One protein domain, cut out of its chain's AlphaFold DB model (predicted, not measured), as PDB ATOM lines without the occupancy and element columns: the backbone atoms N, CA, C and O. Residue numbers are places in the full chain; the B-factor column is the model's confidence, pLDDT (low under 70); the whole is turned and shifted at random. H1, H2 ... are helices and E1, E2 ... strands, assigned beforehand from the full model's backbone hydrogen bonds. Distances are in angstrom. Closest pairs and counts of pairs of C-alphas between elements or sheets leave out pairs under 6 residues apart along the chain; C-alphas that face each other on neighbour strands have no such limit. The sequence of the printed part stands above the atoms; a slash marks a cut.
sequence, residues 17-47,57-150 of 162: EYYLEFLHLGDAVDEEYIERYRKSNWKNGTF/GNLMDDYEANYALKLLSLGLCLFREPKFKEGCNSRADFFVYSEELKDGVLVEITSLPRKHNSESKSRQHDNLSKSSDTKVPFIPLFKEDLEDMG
ATOM      1  N   GLU A  17     -51.191  39.912  -9.363       90.38
ATOM      2  CA  GLU A  17     -51.911  38.710  -9.803       90.38
ATOM      3  C   GLU A  17     -51.456  38.246 -11.190       90.38
ATOM      4  O   GLU A  17     -51.345  37.041 -11.409       90.38
ATOM      5  N   TYR A  18     -51.088  39.178 -12.077       91.06
ATOM      6  CA  TYR A  18     -50.451  38.861 -13.357       91.06
ATOM      7  C   TYR A  18     -49.213  37.976 -13.153       91.06
ATOM      8  O   TYR A  18     -49.055  36.946 -13.803       91.06
ATOM      9  N   TYR A  19     -48.346  38.319 -12.197       92.31
ATOM     10  CA  TYR A  19     -47.133  37.538 -11.933       92.31
ATOM     11  C   TYR A  19     -47.437  36.187 -11.282       92.31
ATOM     12  O   TYR A  19     -46.711  35.221 -11.525       92.31
ATOM     13  N   LEU A  20     -48.526  36.082 -10.511       92.12
ATOM     14  CA  LEU A  20     -48.973  34.815  -9.931       92.12
ATOM     15  C   LEU A  20     -49.384  33.794 -10.991       92.12
ATOM     16  O   LEU A  20     -49.394  32.602 -10.690       92.12
ATOM     17  N   GLU A  21     -49.684  34.185 -12.228       90.88
ATOM     18  CA  GLU A  21     -49.911  33.227 -13.316       90.88
ATOM     19  C   GLU A  21     -48.640  32.443 -13.672       90.88
ATOM     20  O   GLU A  21     -48.727  31.268 -14.029       90.88
ATOM     21  N   PHE A  22     -47.463  33.055 -13.507       90.44
ATOM     22  CA  PHE A  22     -46.170  32.499 -13.935       90.44
ATOM     23  C   PHE A  22     -45.305  32.034 -12.767       90.44
ATOM     24  O   PHE A  22     -44.511  31.101 -12.918       90.44
ATOM     25  N   LEU A  23     -45.464  32.655 -11.599       92.69
ATOM     26  CA  LEU A  23     -44.615  32.453 -10.434       92.69
ATOM     27  C   LEU A  23     -45.387  31.889  -9.236       92.69
ATOM     28  O   LEU A  23     -46.533  32.236  -8.957       92.69
ATOM     29  N   HIS A  24     -44.698  31.058  -8.467       94.31
ATOM     30  CA  HIS A  24     -44.869  30.988  -7.025       94.31
ATOM     31  C   HIS A  24     -43.930  32.028  -6.412       94.31
ATOM     32  O   HIS A  24     -42.720  31.893  -6.569       94.31
ATOM     33  N   LEU A  25     -44.466  33.058  -5.751       93.25
ATOM     34  CA  LEU A  25     -43.655  34.188  -5.271       93.25
ATOM     35  C   LEU A  25     -42.705  33.818  -4.122       93.25
ATOM     36  O   LEU A  25     -41.666  34.450  -3.981       93.25
ATOM     37  N   GLY A  26     -43.033  32.777  -3.354       92.81
ATOM     38  CA  GLY A  26     -42.277  32.384  -2.167       92.81
ATOM     39  C   GLY A  26     -42.704  33.172  -0.929       92.81
ATOM     40  O   GLY A  26     -43.878  33.529  -0.805       92.81
ATOM     41  N   ASP A  27     -41.774  33.402  -0.005       94.44
ATOM     42  CA  ASP A  27     -42.065  34.061   1.273       94.44
ATOM     43  C   ASP A  27     -42.003  35.582   1.127       94.44
ATOM     44  O   ASP A  27     -41.028  36.108   0.594       94.44
ATOM     45  N   ALA A  28     -43.005  36.303   1.636       95.94
ATOM     46  CA  ALA A  28     -42.922  37.758   1.743       95.94
ATOM     47  C   ALA A  28     -41.797  38.157   2.712       95.94
ATOM     48  O   ALA A  28     -41.627  37.541   3.766       95.94
ATOM     49  N   VAL A  29     -41.036  39.184   2.343       96.12
ATOM     50  CA  VAL A  29     -39.878  39.659   3.103       96.12
ATOM     51  C   VAL A  29     -40.201  41.008   3.725       96.12
ATOM     52  O   VAL A  29     -40.501  41.968   3.019       96.12
ATOM     53  N   ASP A  30     -40.081  41.081   5.044       96.12
ATOM     54  CA  ASP A  30     -40.096  42.306   5.837       96.12
ATOM     55  C   ASP A  30     -38.846  42.382   6.736       96.12
ATOM     56  O   ASP A  30     -37.956  41.526   6.679       96.12
ATOM     57  N   GLU A  31     -38.744  43.430   7.555       94.25
ATOM     58  CA  GLU A  31     -37.603  43.617   8.460       94.25
ATOM     59  C   GLU A  31     -37.478  42.475   9.488       94.25
ATOM     60  O   GLU A  31     -36.365  42.015   9.750       94.25
ATOM     61  N   GLU A  32     -38.600  41.959  10.008       92.69
ATOM     62  CA  GLU A  32     -38.617  40.843  10.969       92.69
ATOM     63  C   GLU A  32     -38.123  39.541  10.316       92.69
ATOM     64  O   GLU A  32     -37.342  38.785  10.906       92.69
ATOM     65  N   TYR A  33     -38.529  39.283   9.069       92.94
ATOM     66  CA  TYR A  33     -38.032  38.174   8.263       92.94
ATOM     67  C   TYR A  33     -36.514  38.276   8.103       92.94
ATOM     68  O   TYR A  33     -35.797  37.303   8.353       92.94
ATOM     69  N   ILE A  34     -36.003  39.445   7.709       92.12
ATOM     70  CA  ILE A  34     -34.564  39.646   7.505       92.12
ATOM     71  C   ILE A  34     -33.809  39.422   8.817       92.12
ATOM     72  O   ILE A  34     -32.826  38.680   8.830       92.12
ATOM     73  N   GLU A  35     -34.279  39.978   9.932       89.44
ATOM     74  CA  GLU A  35     -33.663  39.773  11.244       89.44
ATOM     75  C   GLU A  35     -33.596  38.283  11.621       89.44
ATOM     76  O   GLU A  35     -32.558  37.795  12.084       89.44
ATOM     77  N   ARG A  36     -34.671  37.534  11.358       85.81
ATOM     78  CA  ARG A  36     -34.764  36.103  11.664       85.81
ATOM     79  C   ARG A  36     -33.870  35.233  10.779       85.81
ATOM     80  O   ARG A  36     -33.297  34.257  11.272       85.81
ATOM     81  N   TYR A  37     -33.761  35.549   9.488       88.44
ATOM     82  CA  TYR A  37     -33.135  34.671   8.490       88.44
ATOM     83  C   TYR A  37     -31.743  35.117   8.024       88.44
ATOM     84  O   TYR A  37     -31.092  34.371   7.293       88.44
ATOM     85  N   ARG A  38     -31.230  36.273   8.454       89.31
ATOM     86  CA  ARG A  38     -29.875  36.735   8.112       89.31
ATOM     87  C   ARG A  38     -28.777  35.871   8.752       89.31
ATOM     88  O   ARG A  38     -28.757  35.640   9.963       89.31
ATOM     89  N   LYS A  39     -27.794  35.443   7.947       85.06
ATOM     90  CA  LYS A  39     -26.680  34.560   8.362       85.06
ATOM     91  C   LYS A  39     -25.845  35.105   9.526       85.06
ATOM     92  O   LYS A  39     -25.380  34.321  10.354       85.06
ATOM     93  N   SER A  40     -25.600  36.411   9.595       80.94
ATOM     94  CA  SER A  40     -24.774  37.016  10.654       80.94
ATOM     95  C   SER A  40     -25.457  36.993  12.025       80.94
ATOM     96  O   SER A  40     -24.805  36.655  13.014       80.94
ATOM     97  N   ASN A  41     -26.776  37.200  12.084       77.94
ATOM     98  CA  ASN A  41     -27.555  37.078  13.325       77.94
ATOM     99  C   ASN A  41     -27.466  35.654  13.902       77.94
ATOM    100  O   ASN A  41     -27.299  35.442  15.103       77.94
ATOM    101  N   TRP A  42     -27.442  34.662  13.014       69.38
ATOM    102  CA  TRP A  42     -27.261  33.257  13.365       69.38
ATOM    103  C   TRP A  42     -25.878  32.916  13.930       69.38
ATOM    104  O   TRP A  42     -25.762  32.091  14.849       69.38
ATOM    105  N   LYS A  43     -24.822  33.543  13.398       66.56
ATOM    106  CA  LYS A  43     -23.447  33.367  13.889       66.56
ATOM    107  C   LYS A  43     -23.247  34.008  15.263       66.56
ATOM    108  O   LYS A  43     -22.567  33.412  16.094       66.56
ATOM    109  N   ASN A  44     -23.890  35.149  15.516       61.47
ATOM    110  CA  ASN A  44     -23.679  35.957  16.721       61.47
ATOM    111  C   ASN A  44     -24.619  35.628  17.897       61.47
ATOM    112  O   ASN A  44     -24.487  36.221  18.962       61.47
ATOM    113  N   GLY A  45     -25.490  34.620  17.767       54.59
ATOM    114  CA  GLY A  45     -26.050  33.923  18.932       54.59
ATOM    115  C   GLY A  45     -27.422  34.378  19.430       54.59
ATOM    116  O   GLY A  45     -27.716  34.157  20.600       54.59
ATOM    117  N   THR A  46     -28.292  34.927  18.580       52.62
ATOM    118  CA  THR A  46     -29.689  35.223  18.968       52.62
ATOM    119  C   THR A  46     -30.621  34.003  19.005       52.62
ATOM    120  O   THR A  46     -31.708  34.102  19.562       52.62
ATOM    121  N   PHE A  47     -30.209  32.844  18.475       53.31
ATOM    122  CA  PHE A  47     -31.027  31.620  18.427       53.31
ATOM    123  C   PHE A  47     -30.469  30.508  19.328       53.31
ATOM    124  O   PHE A  47     -29.276  30.174  19.263       53.31
ATOM    125  N   GLY A  57     -30.875  25.604   5.965       55.78
ATOM    126  CA  GLY A  57     -31.070  25.581   4.511       55.78
ATOM    127  C   GLY A  57     -31.478  26.913   3.875       55.78
ATOM    128  O   GLY A  57     -31.162  27.117   2.711       55.78
ATOM    129  N   ASN A  58     -32.109  27.828   4.626       66.25
ATOM    130  CA  ASN A  58     -32.773  29.012   4.058       66.25
ATOM    131  C   ASN A  58     -32.218  30.330   4.621       66.25
ATOM    132  O   ASN A  58     -32.942  31.315   4.716       66.25
ATOM    133  N   LEU A  59     -30.956  30.401   5.045       85.06
ATOM    134  CA  LEU A  59     -30.416  31.661   5.572       85.06
ATOM    135  C   LEU A  59     -30.045  32.631   4.451       85.06
ATOM    136  O   LEU A  59     -29.409  32.239   3.474       85.06
ATOM    137  N   MET A  60     -30.416  33.891   4.634       88.88
ATOM    138  CA  MET A  60     -30.109  35.004   3.747       88.88
ATOM    139  C   MET A  60     -28.677  35.475   3.995       88.88
ATOM    140  O   MET A  60     -28.281  35.668   5.152       88.88
ATOM    141  N   ASP A  61     -27.868  35.609   2.945       87.81
ATOM    142  CA  ASP A  61     -26.536  36.191   3.115       87.81
ATOM    143  C   ASP A  61     -26.584  37.704   3.393       87.81
ATOM    144  O   ASP A  61     -27.636  38.335   3.328       87.81
ATOM    145  N   ASP A  62     -25.457  38.294   3.801       87.75
ATOM    146  CA  ASP A  62     -25.444  39.712   4.174       87.75
ATOM    147  C   ASP A  62     -25.658  40.646   2.968       87.75
ATOM    148  O   ASP A  62     -26.178  41.744   3.157       87.75
ATOM    149  N   TYR A  63     -25.304  40.233   1.743       89.38
ATOM    150  CA  TYR A  63     -25.589  41.020   0.539       89.38
ATOM    151  C   TYR A  63     -27.084  41.008   0.230       89.38
ATOM    152  O   TYR A  63     -27.667  42.072   0.038       89.38
ATOM    153  N   GLU A  64     -27.708  39.831   0.249       93.81
ATOM    154  CA  GLU A  64     -29.152  39.664   0.092       93.81
ATOM    155  C   GLU A  64     -29.924  40.458   1.155       93.81
ATOM    156  O   GLU A  64     -30.854  41.191   0.822       93.81
ATOM    157  N   ALA A  65     -29.501  40.383   2.422       93.69
ATOM    158  CA  ALA A  65     -30.148  41.089   3.528       93.69
ATOM    159  C   ALA A  65     -30.049  42.609   3.389       93.69
ATOM    160  O   ALA A  65     -31.052  43.311   3.522       93.69
ATOM    161  N   ASN A  66     -28.857  43.131   3.099       92.94
ATOM    162  CA  ASN A  66     -28.669  44.571   2.944       92.94
ATOM    163  C   ASN A  66     -29.362  45.102   1.679       92.94
ATOM    164  O   ASN A  66     -29.895  46.212   1.696       92.94
ATOM    165  N   TYR A  67     -29.402  44.308   0.605       95.19
ATOM    166  CA  TYR A  67     -30.171  44.629  -0.595       95.19
ATOM    167  C   TYR A  67     -31.671  44.701  -0.289       95.19
ATOM    168  O   TYR A  67     -32.310  45.706  -0.599       95.19
ATOM    169  N   ALA A  68     -32.218  43.689   0.390       95.94
ATOM    170  CA  ALA A  68     -33.627  43.643   0.760       95.94
ATOM    171  C   ALA A  68     -34.028  44.828   1.652       95.94
ATOM    172  O   ALA A  68     -34.998  45.515   1.339       95.94
ATOM    173  N   LEU A  69     -33.242  45.145   2.689       95.56
ATOM    174  CA  LEU A  69     -33.474  46.319   3.545       95.56
ATOM    175  C   LEU A  69     -33.497  47.624   2.741       95.56
ATOM    176  O   LEU A  69     -34.360  48.475   2.954       95.56
ATOM    177  N   LYS A  70     -32.573  47.780   1.786       95.12
ATOM    178  CA  LYS A  70     -32.543  48.963   0.922       95.12
ATOM    179  C   LYS A  70     -33.819  49.068   0.088       95.12
ATOM    180  O   LYS A  70     -34.403  50.146   0.031       95.12
ATOM    181  N   LEU A  71     -34.277  47.982  -0.530       96.25
ATOM    182  CA  LEU A  71     -35.501  48.002  -1.332       96.25
ATOM    183  C   LEU A  71     -36.763  48.234  -0.486       96.25
ATOM    184  O   LEU A  71     -37.622  49.010  -0.903       96.25
ATOM    185  N   LEU A  72     -36.845  47.656   0.718       96.31
ATOM    186  CA  LEU A  72     -37.932  47.937   1.665       96.31
ATOM    187  C   LEU A  72     -37.984  49.424   2.038       96.31
ATOM    188  O   LEU A  72     -39.057  50.020   2.041       96.31
ATOM    189  N   SER A  73     -36.827  50.056   2.271       95.38
ATOM    190  CA  SER A  73     -36.748  51.496   2.575       95.38
ATOM    191  C   SER A  73     -37.235  52.398   1.432       95.38
ATOM    192  O   SER A  73     -37.603  53.548   1.664       95.38
ATOM    193  N   LEU A  74     -37.269  51.872   0.202       94.88
ATOM    194  CA  LEU A  74     -37.826  52.531  -0.980       94.88
ATOM    195  C   LEU A  74     -39.324  52.234  -1.174       94.88
ATOM    196  O   LEU A  74     -39.906  52.689  -2.154       94.88
ATOM    197  N   GLY A  75     -39.953  51.485  -0.264       95.88
ATOM    198  CA  GLY A  75     -41.368  51.118  -0.336       95.88
ATOM    199  C   GLY A  75     -41.682  49.989  -1.318       95.88
ATOM    200  O   GLY A  75     -42.837  49.836  -1.710       95.88
ATOM    201  N   LEU A  76     -40.682  49.207  -1.739       97.25
ATOM    202  CA  LEU A  76     -40.885  48.061  -2.627       97.25
ATOM    203  C   LEU A  76     -41.320  46.823  -1.838       97.25
ATOM    204  O   LEU A  76     -40.901  46.617  -0.700       97.25
ATOM    205  N   CYS A  77     -42.122  45.966  -2.467       97.44
ATOM    206  CA  CYS A  77     -42.492  44.666  -1.918       97.44
ATOM    207  C   CYS A  77     -41.499  43.605  -2.390       97.44
ATOM    208  O   CYS A  77     -41.147  43.561  -3.570       97.44
ATOM    209  N   LEU A  78     -41.069  42.726  -1.487       97.75
ATOM    210  CA  LEU A  78     -40.125  41.661  -1.803       97.75
ATOM    211  C   LEU A  78     -40.699  40.300  -1.437       97.75
ATOM    212  O   LEU A  78     -41.301  40.121  -0.378       97.75
ATOM    213  N   PHE A  79     -40.436  39.331  -2.303       97.25
ATOM    214  CA  PHE A  79     -40.730  37.926  -2.074       97.25
ATOM    215  C   PHE A  79     -39.475  37.106  -2.345       97.25
ATOM    216  O   PHE A  79     -38.766  37.371  -3.314       97.25
ATOM    217  N   ARG A  80     -39.170  36.140  -1.485       95.69
ATOM    218  CA  ARG A  80     -37.917  35.386  -1.521       95.69
ATOM    219  C   ARG A  80     -38.086  34.005  -2.129       95.69
ATOM    220  O   ARG A  80     -39.081  33.332  -1.879       95.69
ATOM    221  N   GLU A  81     -37.057  33.565  -2.847       94.19
ATOM    222  CA  GLU A  81     -37.017  32.297  -3.575       94.19
ATOM    223  C   GLU A  81     -38.219  32.086  -4.516       94.19
ATOM    224  O   GLU A  81     -38.811  30.993  -4.531       94.19
ATOM    225  N   PRO A  82     -38.605  33.091  -5.330       94.56
ATOM    226  CA  PRO A  82     -39.642  32.886  -6.322       94.56
ATOM    227  C   PRO A  82     -39.255  31.754  -7.276       94.56
ATOM    228  O   PRO A  82     -38.095  31.566  -7.667       94.56
ATOM    229  N   LYS A  83     -40.263  30.994  -7.692       92.06
ATOM    230  CA  LYS A  83     -40.101  29.871  -8.608       92.06
ATOM    231  C   LYS A  83     -41.097  29.984  -9.748       92.06
ATOM    232  O   LYS A  83     -42.294  30.118  -9.509       92.06
ATOM    233  N   PHE A  84     -40.625  29.825 -10.980       91.38
ATOM    234  CA  PHE A  84     -41.529  29.611 -12.105       91.38
ATOM    235  C   PHE A  84     -42.366  28.347 -11.900       91.38
ATOM    236  O   PHE A  84     -41.872  27.311 -11.440       91.38
ATOM    237  N   LYS A  85     -43.648  28.432 -12.253       90.00
ATOM    238  CA  LYS A  85     -44.566  27.288 -12.214       90.00
ATOM    239  C   LYS A  85     -44.160  26.205 -13.210       90.00
ATOM    240  O   LYS A  85     -44.237  25.022 -12.887       90.00
ATOM    241  N   GLU A  86     -43.668  26.608 -14.380       86.31
ATOM    242  CA  GLU A  86     -43.264  25.714 -15.466       86.31
ATOM    243  C   GLU A  86     -41.985  26.214 -16.158       86.31
ATOM    244  O   GLU A  86     -41.651  27.395 -16.107       86.31
ATOM    245  N   GLY A  87     -41.246  25.311 -16.811       81.94
ATOM    246  CA  GLY A  87     -40.173  25.672 -17.750       81.94
ATOM    247  C   GLY A  87     -38.841  26.157 -17.156       81.94
ATOM    248  O   GLY A  87     -37.856  26.176 -17.891       81.94
ATOM    249  N   CYS A  88     -38.760  26.475 -15.857       87.19
ATOM    250  CA  CYS A  88     -37.510  26.854 -15.184       87.19
ATOM    251  C   CYS A  88     -37.279  26.055 -13.895       87.19
ATOM    252  O   CYS A  88     -38.118  26.045 -12.995       87.19
ATOM    253  N   ASN A  89     -36.105  25.431 -13.775       86.25
ATOM    254  CA  ASN A  89     -35.685  24.747 -12.544       86.25
ATOM    255  C   ASN A  89     -34.786  25.612 -11.649       86.25
ATOM    256  O   ASN A  89     -34.467  25.209 -10.532       86.25
ATOM    257  N   SER A  90     -34.369  26.777 -12.139       90.75
ATOM    258  CA  SER A  90     -33.612  27.756 -11.368       90.75
ATOM    259  C   SER A  90     -34.567  28.631 -10.554       90.75
ATOM    260  O   SER A  90     -35.687  28.905 -10.985       90.75
ATOM    261  N   ARG A  91     -34.125  29.046  -9.368       91.06
ATOM    262  CA  ARG A  91     -34.805  30.049  -8.540       91.06
ATOM    263  C   ARG A  91     -33.987  31.326  -8.561       91.06
ATOM    264  O   ARG A  91     -32.763  31.233  -8.676       91.06
ATOM    265  N   ALA A  92     -34.683  32.452  -8.508       94.00
ATOM    266  CA  ALA A  92     -34.057  33.726  -8.201       94.00
ATOM    267  C   ALA A  92     -34.030  33.911  -6.675       94.00
ATOM    268  O   ALA A  92     -34.848  33.300  -5.981       94.00
ATOM    269  N   ASP A  93     -33.160  34.769  -6.160       95.62
ATOM    270  CA  ASP A  93     -33.164  35.130  -4.739       95.62
ATOM    271  C   ASP A  93     -34.421  35.924  -4.364       95.62
ATOM    272  O   ASP A  93     -35.058  35.633  -3.347       95.62
ATOM    273  N   PHE A  94     -34.826  36.874  -5.216       97.25
ATOM    274  CA  PHE A  94     -35.980  37.738  -4.970       97.25
ATOM    275  C   PHE A  94     -36.878  37.938  -6.192       97.25
ATOM    276  O   PHE A  94     -36.428  37.970  -7.336       97.25
ATOM    277  N   PHE A  95     -38.162  38.155  -5.928       97.00
ATOM    278  CA  PHE A  95     -39.066  38.898  -6.793       97.00
ATOM    279  C   PHE A  95     -39.354  40.237  -6.118       97.00
ATOM    280  O   PHE A  95     -39.809  40.276  -4.974       97.00
ATOM    281  N   VAL A  96     -39.061  41.325  -6.819       97.62
ATOM    282  CA  VAL A  96     -39.249  42.698  -6.350       97.62
ATOM    283  C   VAL A  96     -40.430  43.291  -7.097       97.62
ATOM    284  O   VAL A  96     -40.438  43.271  -8.324       97.62
ATOM    285  N   TYR A  97     -41.405  43.831  -6.376       97.06
ATOM    286  CA  TYR A  97     -42.610  44.424  -6.944       97.06
ATOM    287  C   TYR A  97     -42.767  45.881  -6.511       97.06
ATOM    288  O   TYR A  97     -42.621  46.214  -5.333       97.06
ATOM    289  N   SER A  98     -43.086  46.744  -7.474       95.25
ATOM    290  CA  SER A  98     -43.491  48.125  -7.237       95.25
ATOM    291  C   SER A  98     -45.004  48.239  -7.370       95.25
ATOM    292  O   SER A  98     -45.558  48.137  -8.465       95.25
ATOM    293  N   GLU A  99     -45.675  48.505  -6.251       92.25
ATOM    294  CA  GLU A  99     -47.110  48.798  -6.236       92.25
ATOM    295  C   GLU A  99     -47.449  50.093  -6.984       92.25
ATOM    296  O   GLU A  99     -48.557  50.222  -7.501       92.25
ATOM    297  N   GLU A 100     -46.526  51.055  -7.043       91.94
ATOM    298  CA  GLU A 100     -46.722  52.316  -7.765       91.94
ATOM    299  C   GLU A 100     -46.673  52.098  -9.277       91.94
ATOM    300  O   GLU A 100     -47.564  52.545  -9.996       91.94
ATOM    301  N   LEU A 101     -45.650  51.381  -9.753       91.12
ATOM    302  CA  LEU A 101     -45.444  51.146 -11.183       91.12
ATOM    303  C   LEU A 101     -46.289  49.994 -11.721       91.12
ATOM    304  O   LEU A 101     -46.378  49.841 -12.936       91.12
ATOM    305  N   LYS A 102     -46.884  49.186 -10.832       91.75
ATOM    306  CA  LYS A 102     -47.555  47.934 -11.191       91.75
ATOM    307  C   LYS A 102     -46.633  47.087 -12.071       91.75
ATOM    308  O   LYS A 102     -46.986  46.668 -13.164       91.75
ATOM    309  N   ASP A 103     -45.406  46.889 -11.601       92.50
ATOM    310  CA  ASP A 103     -44.408  46.091 -12.309       92.50
ATOM    311  C   ASP A 103     -43.479  45.406 -11.310       92.50
ATOM    312  O   ASP A 103     -43.289  45.867 -10.179       92.50
ATOM    313  N   GLY A 104     -42.910  44.283 -11.724       93.88
ATOM    314  CA  GLY A 104     -42.041  43.477 -10.891       93.88
ATOM    315  C   GLY A 104     -40.983  42.730 -11.681       93.88
ATOM    316  O   GLY A 104     -41.130  42.454 -12.869       93.88
ATOM    317  N   VAL A 105     -39.896  42.402 -10.992       95.25
ATOM    318  CA  VAL A 105     -38.667  41.873 -11.577       95.25
ATOM    319  C   VAL A 105     -38.076  40.782 -10.695       95.25
ATOM    320  O   VAL A 105     -38.074  40.878  -9.468       95.25
ATOM    321  N   LEU A 106     -37.563  39.730 -11.327       96.06
ATOM    322  CA  LEU A 106     -36.748  38.720 -10.668       96.06
ATOM    323  C   LEU A 106     -35.320  39.230 -10.515       96.06
ATOM    324  O   LEU A 106     -34.727  39.725 -11.472       96.06
ATOM    325  N   VAL A 107     -34.751  39.054  -9.330       96.88
ATOM    326  CA  VAL A 107     -33.391  39.471  -9.008       96.88
ATOM    327  C   VAL A 107     -32.619  38.280  -8.469       96.88
ATOM    328  O   VAL A 107     -33.036  37.655  -7.498       96.88
ATOM    329  N   GLU A 108     -31.488  37.985  -9.105       96.00
ATOM    330  CA  GLU A 108     -30.512  37.013  -8.610       96.00
ATOM    331  C   GLU A 108     -29.245  37.748  -8.189       96.00
ATOM    332  O   GLU A 108     -28.627  38.444  -8.997       96.00
ATOM    333  N   ILE A 109     -28.836  37.563  -6.941       94.25
ATOM    334  CA  ILE A 109     -27.634  38.139  -6.364       94.25
ATOM    335  C   ILE A 109     -26.458  37.173  -6.539       94.25
ATOM    336  O   ILE A 109     -26.503  35.964  -6.303       94.25
ATOM    337  N   THR A 110     -25.343  37.732  -6.991       91.25
ATOM    338  CA  THR A 110     -24.064  37.048  -7.138       91.25
ATOM    339  C   THR A 110     -23.012  37.813  -6.354       91.25
ATOM    340  O   THR A 110     -22.514  38.844  -6.793       91.25
ATOM    341  N   SER A 111     -22.608  37.271  -5.205       82.81
ATOM    342  CA  SER A 111     -21.601  37.877  -4.321       82.81
ATOM    343  C   SER A 111     -20.179  37.932  -4.912       82.81
ATOM    344  O   SER A 111     -19.253  38.440  -4.275       82.81
ATOM    345  N   LEU A 112     -19.976  37.378  -6.111       85.06
ATOM    346  CA  LEU A 112     -18.714  37.388  -6.846       85.06
ATOM    347  C   LEU A 112     -18.757  38.392  -8.002       85.06
ATOM    348  O   LEU A 112     -19.822  38.604  -8.584       85.06
ATOM    349  N   PRO A 113     -17.600  38.950  -8.403       87.94
ATOM    350  CA  PRO A 113     -17.546  39.801  -9.578       87.94
ATOM    351  C   PRO A 113     -17.918  39.069 -10.867       87.94
ATOM    352  O   PRO A 113     -17.591  37.886 -11.015       87.94
ATOM    353  N   ARG A 114     -18.484  39.774 -11.854       89.75
ATOM    354  CA  ARG A 114     -18.944  39.177 -13.126       89.75
ATOM    355  C   ARG A 114     -17.870  38.377 -13.857       89.75
ATOM    356  O   ARG A 114     -18.135  37.297 -14.379       89.75
ATOM    357  N   LYS A 115     -16.623  38.858 -13.830       88.62
ATOM    358  CA  LYS A 115     -15.457  38.178 -14.432       88.62
ATOM    359  C   LYS A 115     -15.078  36.848 -13.763       88.62
ATOM    360  O   LYS A 115     -14.297  36.086 -14.324       88.62
ATOM    361  N   HIS A 116     -15.586  36.590 -12.562       88.31
ATOM    362  CA  HIS A 116     -15.333  35.385 -11.772       88.31
ATOM    363  C   HIS A 116     -16.573  34.491 -11.666       88.31
ATOM    364  O   HIS A 116     -16.616  33.602 -10.815       88.31
ATOM    365  N   ASN A 117     -17.582  34.719 -12.513       85.06
ATOM    366  CA  ASN A 117     -18.801  33.933 -12.471       85.06
ATOM    367  C   ASN A 117     -18.520  32.470 -12.837       85.06
ATOM    368  O   ASN A 117     -17.898  32.176 -13.859       85.06
ATOM    369  N   SER A 118     -18.984  31.545 -11.997       88.25
ATOM    370  CA  SER A 118     -18.826  30.110 -12.254       88.25
ATOM    371  C   SER A 118     -19.734  29.650 -13.397       88.25
ATOM    372  O   SER A 118     -20.803  30.220 -13.607       88.25
ATOM    373  N   GLU A 119     -19.377  28.559 -14.086       90.31
ATOM    374  CA  GLU A 119     -20.256  27.966 -15.107       90.31
ATOM    375  C   GLU A 119     -21.646  27.624 -14.559       90.31
ATOM    376  O   GLU A 119     -22.645  27.810 -15.249       90.31
ATOM    377  N   SER A 120     -21.725  27.141 -13.315       89.31
ATOM    378  CA  SER A 120     -23.001  26.799 -12.680       89.31
ATOM    379  C   SER A 120     -23.895  28.026 -12.514       89.31
ATOM    380  O   SER A 120     -25.079  27.973 -12.837       89.31
ATOM    381  N   LYS A 121     -23.327  29.138 -12.040       91.31
ATOM    382  CA  LYS A 121     -24.065  30.389 -11.831       91.31
ATOM    383  C   LYS A 121     -24.424  31.050 -13.164       91.31
ATOM    384  O   LYS A 121     -25.550  31.497 -13.333       91.31
ATOM    385  N   SER A 122     -23.535  31.004 -14.160       90.94
ATOM    386  CA  SER A 122     -23.863  31.420 -15.531       90.94
ATOM    387  C   SER A 122     -25.037  30.622 -16.108       90.94
ATOM    388  O   SER A 122     -25.968  31.218 -16.636       90.94
ATOM    389  N   ARG A 123     -25.071  29.292 -15.930       91.94
ATOM    390  CA  ARG A 123     -26.221  28.466 -16.349       91.94
ATOM    391  C   ARG A 123     -27.506  28.833 -15.606       91.94
ATOM    392  O   ARG A 123     -28.573  28.800 -16.207       91.94
ATOM    393  N   GLN A 124     -27.423  29.173 -14.318       92.19
ATOM    394  CA  GLN A 124     -28.582  29.649 -13.559       92.19
ATOM    395  C   GLN A 124     -29.122  30.962 -14.138       92.19
ATOM    396  O   GLN A 124     -30.323  31.057 -14.376       92.19
ATOM    397  N   HIS A 125     -28.249  31.934 -14.424       93.00
ATOM    398  CA  HIS A 125     -28.642  33.197 -15.055       93.00
ATOM    399  C   HIS A 125     -29.261  32.966 -16.436       93.00
ATOM    400  O   HIS A 125     -30.303  33.538 -16.733       93.00
ATOM    401  N   ASP A 126     -28.675  32.086 -17.251       91.31
ATOM    402  CA  ASP A 126     -29.215  31.742 -18.568       91.31
ATOM    403  C   ASP A 126     -30.601  31.096 -18.471       91.31
ATOM    404  O   ASP A 126     -31.484  31.400 -19.271       91.31
ATOM    405  N   ASN A 127     -30.805  30.198 -17.503       90.88
ATOM    406  CA  ASN A 127     -32.098  29.554 -17.284       90.88
ATOM    407  C   ASN A 127     -33.156  30.569 -16.848       90.88
ATOM    408  O   ASN A 127     -34.255  30.563 -17.393       90.88
ATOM    409  N   LEU A 128     -32.825  31.444 -15.893       91.88
ATOM    410  CA  LEU A 128     -33.733  32.494 -15.432       91.88
ATOM    411  C   LEU A 128     -34.057  33.467 -16.569       91.88
ATOM    412  O   LEU A 128     -35.231  33.719 -16.813       91.88
ATOM    413  N   SER A 129     -33.045  33.901 -17.329       89.44
ATOM    414  CA  SER A 129     -33.194  34.812 -18.470       89.44
ATOM    415  C   SER A 129     -34.081  34.235 -19.582       89.44
ATOM    416  O   SER A 129     -34.959  34.919 -20.101       89.44
ATOM    417  N   LYS A 130     -33.894  32.963 -19.950       86.31
ATOM    418  CA  LYS A 130     -34.692  32.319 -21.010       86.31
ATOM    419  C   LYS A 130     -36.117  32.009 -20.574       86.31
ATOM    420  O   LYS A 130     -37.016  31.925 -21.404       86.31
ATOM    421  N   SER A 131     -36.335  31.793 -19.280       78.62
ATOM    422  CA  SER A 131     -37.678  31.600 -18.733       78.62
ATOM    423  C   SER A 131     -38.403  32.928 -18.504       78.62
ATOM    424  O   SER A 131     -39.628  32.965 -18.598       78.62
ATOM    425  N   SER A 132     -37.668  34.025 -18.280       60.75
ATOM    426  CA  SER A 132     -38.221  35.383 -18.229       60.75
ATOM    427  C   SER A 132     -38.675  35.930 -19.581       60.75
ATOM    428  O   SER A 132     -39.528  36.818 -19.592       60.75
ATOM    429  N   ASP A 133     -38.158  35.388 -20.692       55.16
ATOM    430  CA  ASP A 133     -38.217  35.926 -22.069       55.16
ATOM    431  C   ASP A 133     -39.618  36.166 -22.669       55.16
ATOM    432  O   ASP A 133     -39.733  36.498 -23.846       55.16
ATOM    433  N   THR A 134     -40.706  36.066 -21.902       59.91
ATOM    434  CA  THR A 134     -42.013  36.549 -22.378       59.91
ATOM    435  C   THR A 134     -42.797  37.442 -21.421       59.91
ATOM    436  O   THR A 134     -43.660  38.161 -21.918       59.91
ATOM    437  N   LYS A 135     -42.567  37.440 -20.093       78.62
ATOM    438  CA  LYS A 135     -43.533  38.081 -19.162       78.62
ATOM    439  C   LYS A 135     -42.979  38.690 -17.874       78.62
ATOM    440  O   LYS A 135     -43.521  39.700 -17.421       78.62
ATOM    441  N   VAL A 136     -41.918  38.125 -17.294       88.75
ATOM    442  CA  VAL A 136     -41.359  38.598 -16.016       88.75
ATOM    443  C   VAL A 136     -39.903  39.000 -16.213       88.75
ATOM    444  O   VAL A 136     -39.097  38.105 -16.420       88.75
ATOM    445  N   PRO A 137     -39.540  40.290 -16.146       91.50
ATOM    446  CA  PRO A 137     -38.154  40.741 -16.262       91.50
ATOM    447  C   PRO A 137     -37.204  40.037 -15.279       91.50
ATOM    448  O   PRO A 137     -37.600  39.682 -14.169       91.50
ATOM    449  N   PHE A 138     -35.936  39.883 -15.667       94.25
ATOM    450  CA  PHE A 138     -34.882  39.295 -14.836       94.25
ATOM    451  C   PHE A 138     -33.625  40.173 -14.828       94.25
ATOM    452  O   PHE A 138     -33.173  40.625 -15.880       94.25
ATOM    453  N   ILE A 139     -33.043  40.379 -13.644       94.75
ATOM    454  CA  ILE A 139     -31.804  41.132 -13.440       94.75
ATOM    455  C   ILE A 139     -30.823  40.289 -12.608       94.75
ATOM    456  O   ILE A 139     -31.053  40.073 -11.416       94.75
ATOM    457  N   PRO A 140     -29.696  39.842 -13.191       94.94
ATOM    458  CA  PRO A 140     -28.582  39.320 -12.414       94.94
ATOM    459  C   PRO A 140     -27.744  40.484 -11.864       94.94
ATOM    460  O   PRO A 140     -27.168  41.255 -12.638       94.94
ATOM    461  N   LEU A 141     -27.644  40.582 -10.542       95.31
ATOM    462  CA  LEU A 141     -26.796  41.549  -9.848       95.31
ATOM    463  C   LEU A 141     -25.501  40.882  -9.401       95.31
ATOM    464  O   LEU A 141     -25.514  39.864  -8.710       95.31
ATOM    465  N   PHE A 142     -24.375  41.465  -9.784       93.62
ATOM    466  CA  PHE A 142     -23.051  41.040  -9.352       93.62
ATOM    467  C   PHE A 142     -22.548  41.932  -8.225       93.62
ATOM    468  O   PHE A 142     -23.131  42.971  -7.920       93.62
ATOM    469  N   LYS A 143     -21.441  41.524  -7.606       90.62
ATOM    470  CA  LYS A 143     -20.833  42.255  -6.495       90.62
ATOM    471  C   LYS A 143     -20.645  43.747  -6.806       90.62
ATOM    472  O   LYS A 143     -21.013  44.574  -5.984       90.62
ATOM    473  N   GLU A 144     -20.113  44.073  -7.980       92.12
ATOM    474  CA  GLU A 144     -19.917  45.458  -8.419       92.12
ATOM    475  C   GLU A 144     -21.235  46.242  -8.527       92.12
ATOM    476  O   GLU A 144     -21.290  47.392  -8.107       92.12
ATOM    477  N   ASP A 145     -22.316  45.609  -8.997       93.50
ATOM    478  CA  ASP A 145     -23.629  46.252  -9.120       93.50
ATOM    479  C   ASP A 145     -24.198  46.590  -7.727       93.50
ATOM    480  O   ASP A 145     -24.790  47.647  -7.520       93.50
ATOM    481  N   LEU A 146     -23.988  45.705  -6.745       91.44
ATOM    482  CA  LEU A 146     -24.399  45.926  -5.356       91.44
ATOM    483  C   LEU A 146     -23.591  47.048  -4.697       91.44
ATOM    484  O   LEU A 146     -24.170  47.914  -4.041       91.44
ATOM    485  N   GLU A 147     -22.272  47.065  -4.901       89.94
ATOM    486  CA  GLU A 147     -21.385  48.114  -4.390       89.94
ATOM    487  C   GLU A 147     -21.755  49.493  -4.964       89.94
ATOM    488  O   GLU A 147     -21.859  50.457  -4.203       89.94
ATOM    489  N   ASP A 148     -22.056  49.577  -6.264       91.12
ATOM    490  CA  ASP A 148     -22.512  50.808  -6.928       91.12
ATOM    491  C   ASP A 148     -23.877  51.281  -6.405       91.12
ATOM    492  O   ASP A 148     -24.138  52.481  -6.282       91.12
ATOM    493  N   MET A 149     -24.747  50.344  -6.019       88.38
ATOM    494  CA  MET A 149     -25.999  50.644  -5.322       88.38
ATOM    495  C   MET A 149     -25.786  51.012  -3.847       88.38
ATOM    496  O   MET A 149     -26.760  51.286  -3.146       88.38
ATOM    497  N   GLY A 150     -24.556  51.036  -3.334       87.62
ATOM    498  CA  GLY A 150     -24.265  51.300  -1.926       87.62
ATOM    499  C   GLY A 150     -24.692  50.168  -0.984       87.62
ATOM    500  O   GLY A 150     -24.950  50.412   0.194       87.62
TER     501      GLY A 150
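What this domain is: This is residues 17 to 47 and 57 to 150 of the 162 residues of an uncharacterized protein of Candidatus Dojkabacteria bacterium (UniProt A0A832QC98). A twisted sheet of five strands stands between two helices, H4 over one face and H5 over the other, both running along the strands. H2 packs on H4, H3 lies out beyond them, and the short H1 and H6 only graze the sheet. The printed part has 125 residues, in the order H1 E1 H2 H3 H4 E2 E3 E4 H5 E5 H6: six named helices and five named strands, class mixed. The sheet is mixed, in the order E1 E2 E3 E4 E5. The whole is compact, with a radius of gyration of the C-alphas of 14.5 A and spans of 43 by 34 by 29 A.

How they stand to each other: Start at H1, residues 17 to 20, which only grazes the sheet with residues 18 to 19. Next come edge strand E1, residues 27 to 29, and H2, residues 31 to 37. H3, residues 39 to 44, is close to H2 but not clearly touching, with closest C-alphas Glu 35 and Asn 41 7.0 A apart. H4, residues 62 to 73, touches H2 with residues 65 to 69 alone, at a shallow tilt of 15 degrees, opposite ways; the closest C-alphas, of Ile 34 and Ala 65, are 6.1 A apart. E2, residues 77 to 80, is antiparallel to E1, with N 29 and O 78 at 2.9 A. E3, residues 94 to 98, and E4, residues 103 to 110, complete a meander with E2, each strand the antiparallel neighbour of the one before; look at N 79 and O 95, 2.9 A, and N 107 and O 94, 2.8 A. H5, residues 119 to 132, leads to E5, residues 138 to 142, parallel to E4, with N 110 and O 141 at 2.7 A; E4, H5 and E5 form a strand-helix-strand unit, parallel strands joined through a helix, with a right-handed crossover. H4 and H5 lie on opposite faces, giving three layers, each at a height over the sheet of 8.9 A. H6, residues 143 to 148, only grazes the sheet with residues 143 to 146. Every O i to N i+4 pair is within hydrogen-bond range in H2, H3, H4, H5 and H6; H1 is too short for one.

Where its parts are: Find C-alpha 17 at (-51.911, 38.710, -9.803), where H1 begins. H4 spans 16.4 A, E4 22.9 A and H5 19.7 A, from C-alpha 119 at (-20.256, 27.966, -15.107). H6 ends at C-alpha 148, (-22.512, 50.808, -6.928).

The domain as a whole: The farthest C-alphas, of Gly 45 and Thr 134, are 44.4 A apart. Residues 48 to 56 are not printed, and C-alphas 47 and 57 are 15.2 A apart across this cut. The link from E2 to E3 is long. Confidence is under 70 at residues 42 to 47, 57 to 58 and 132 to 134.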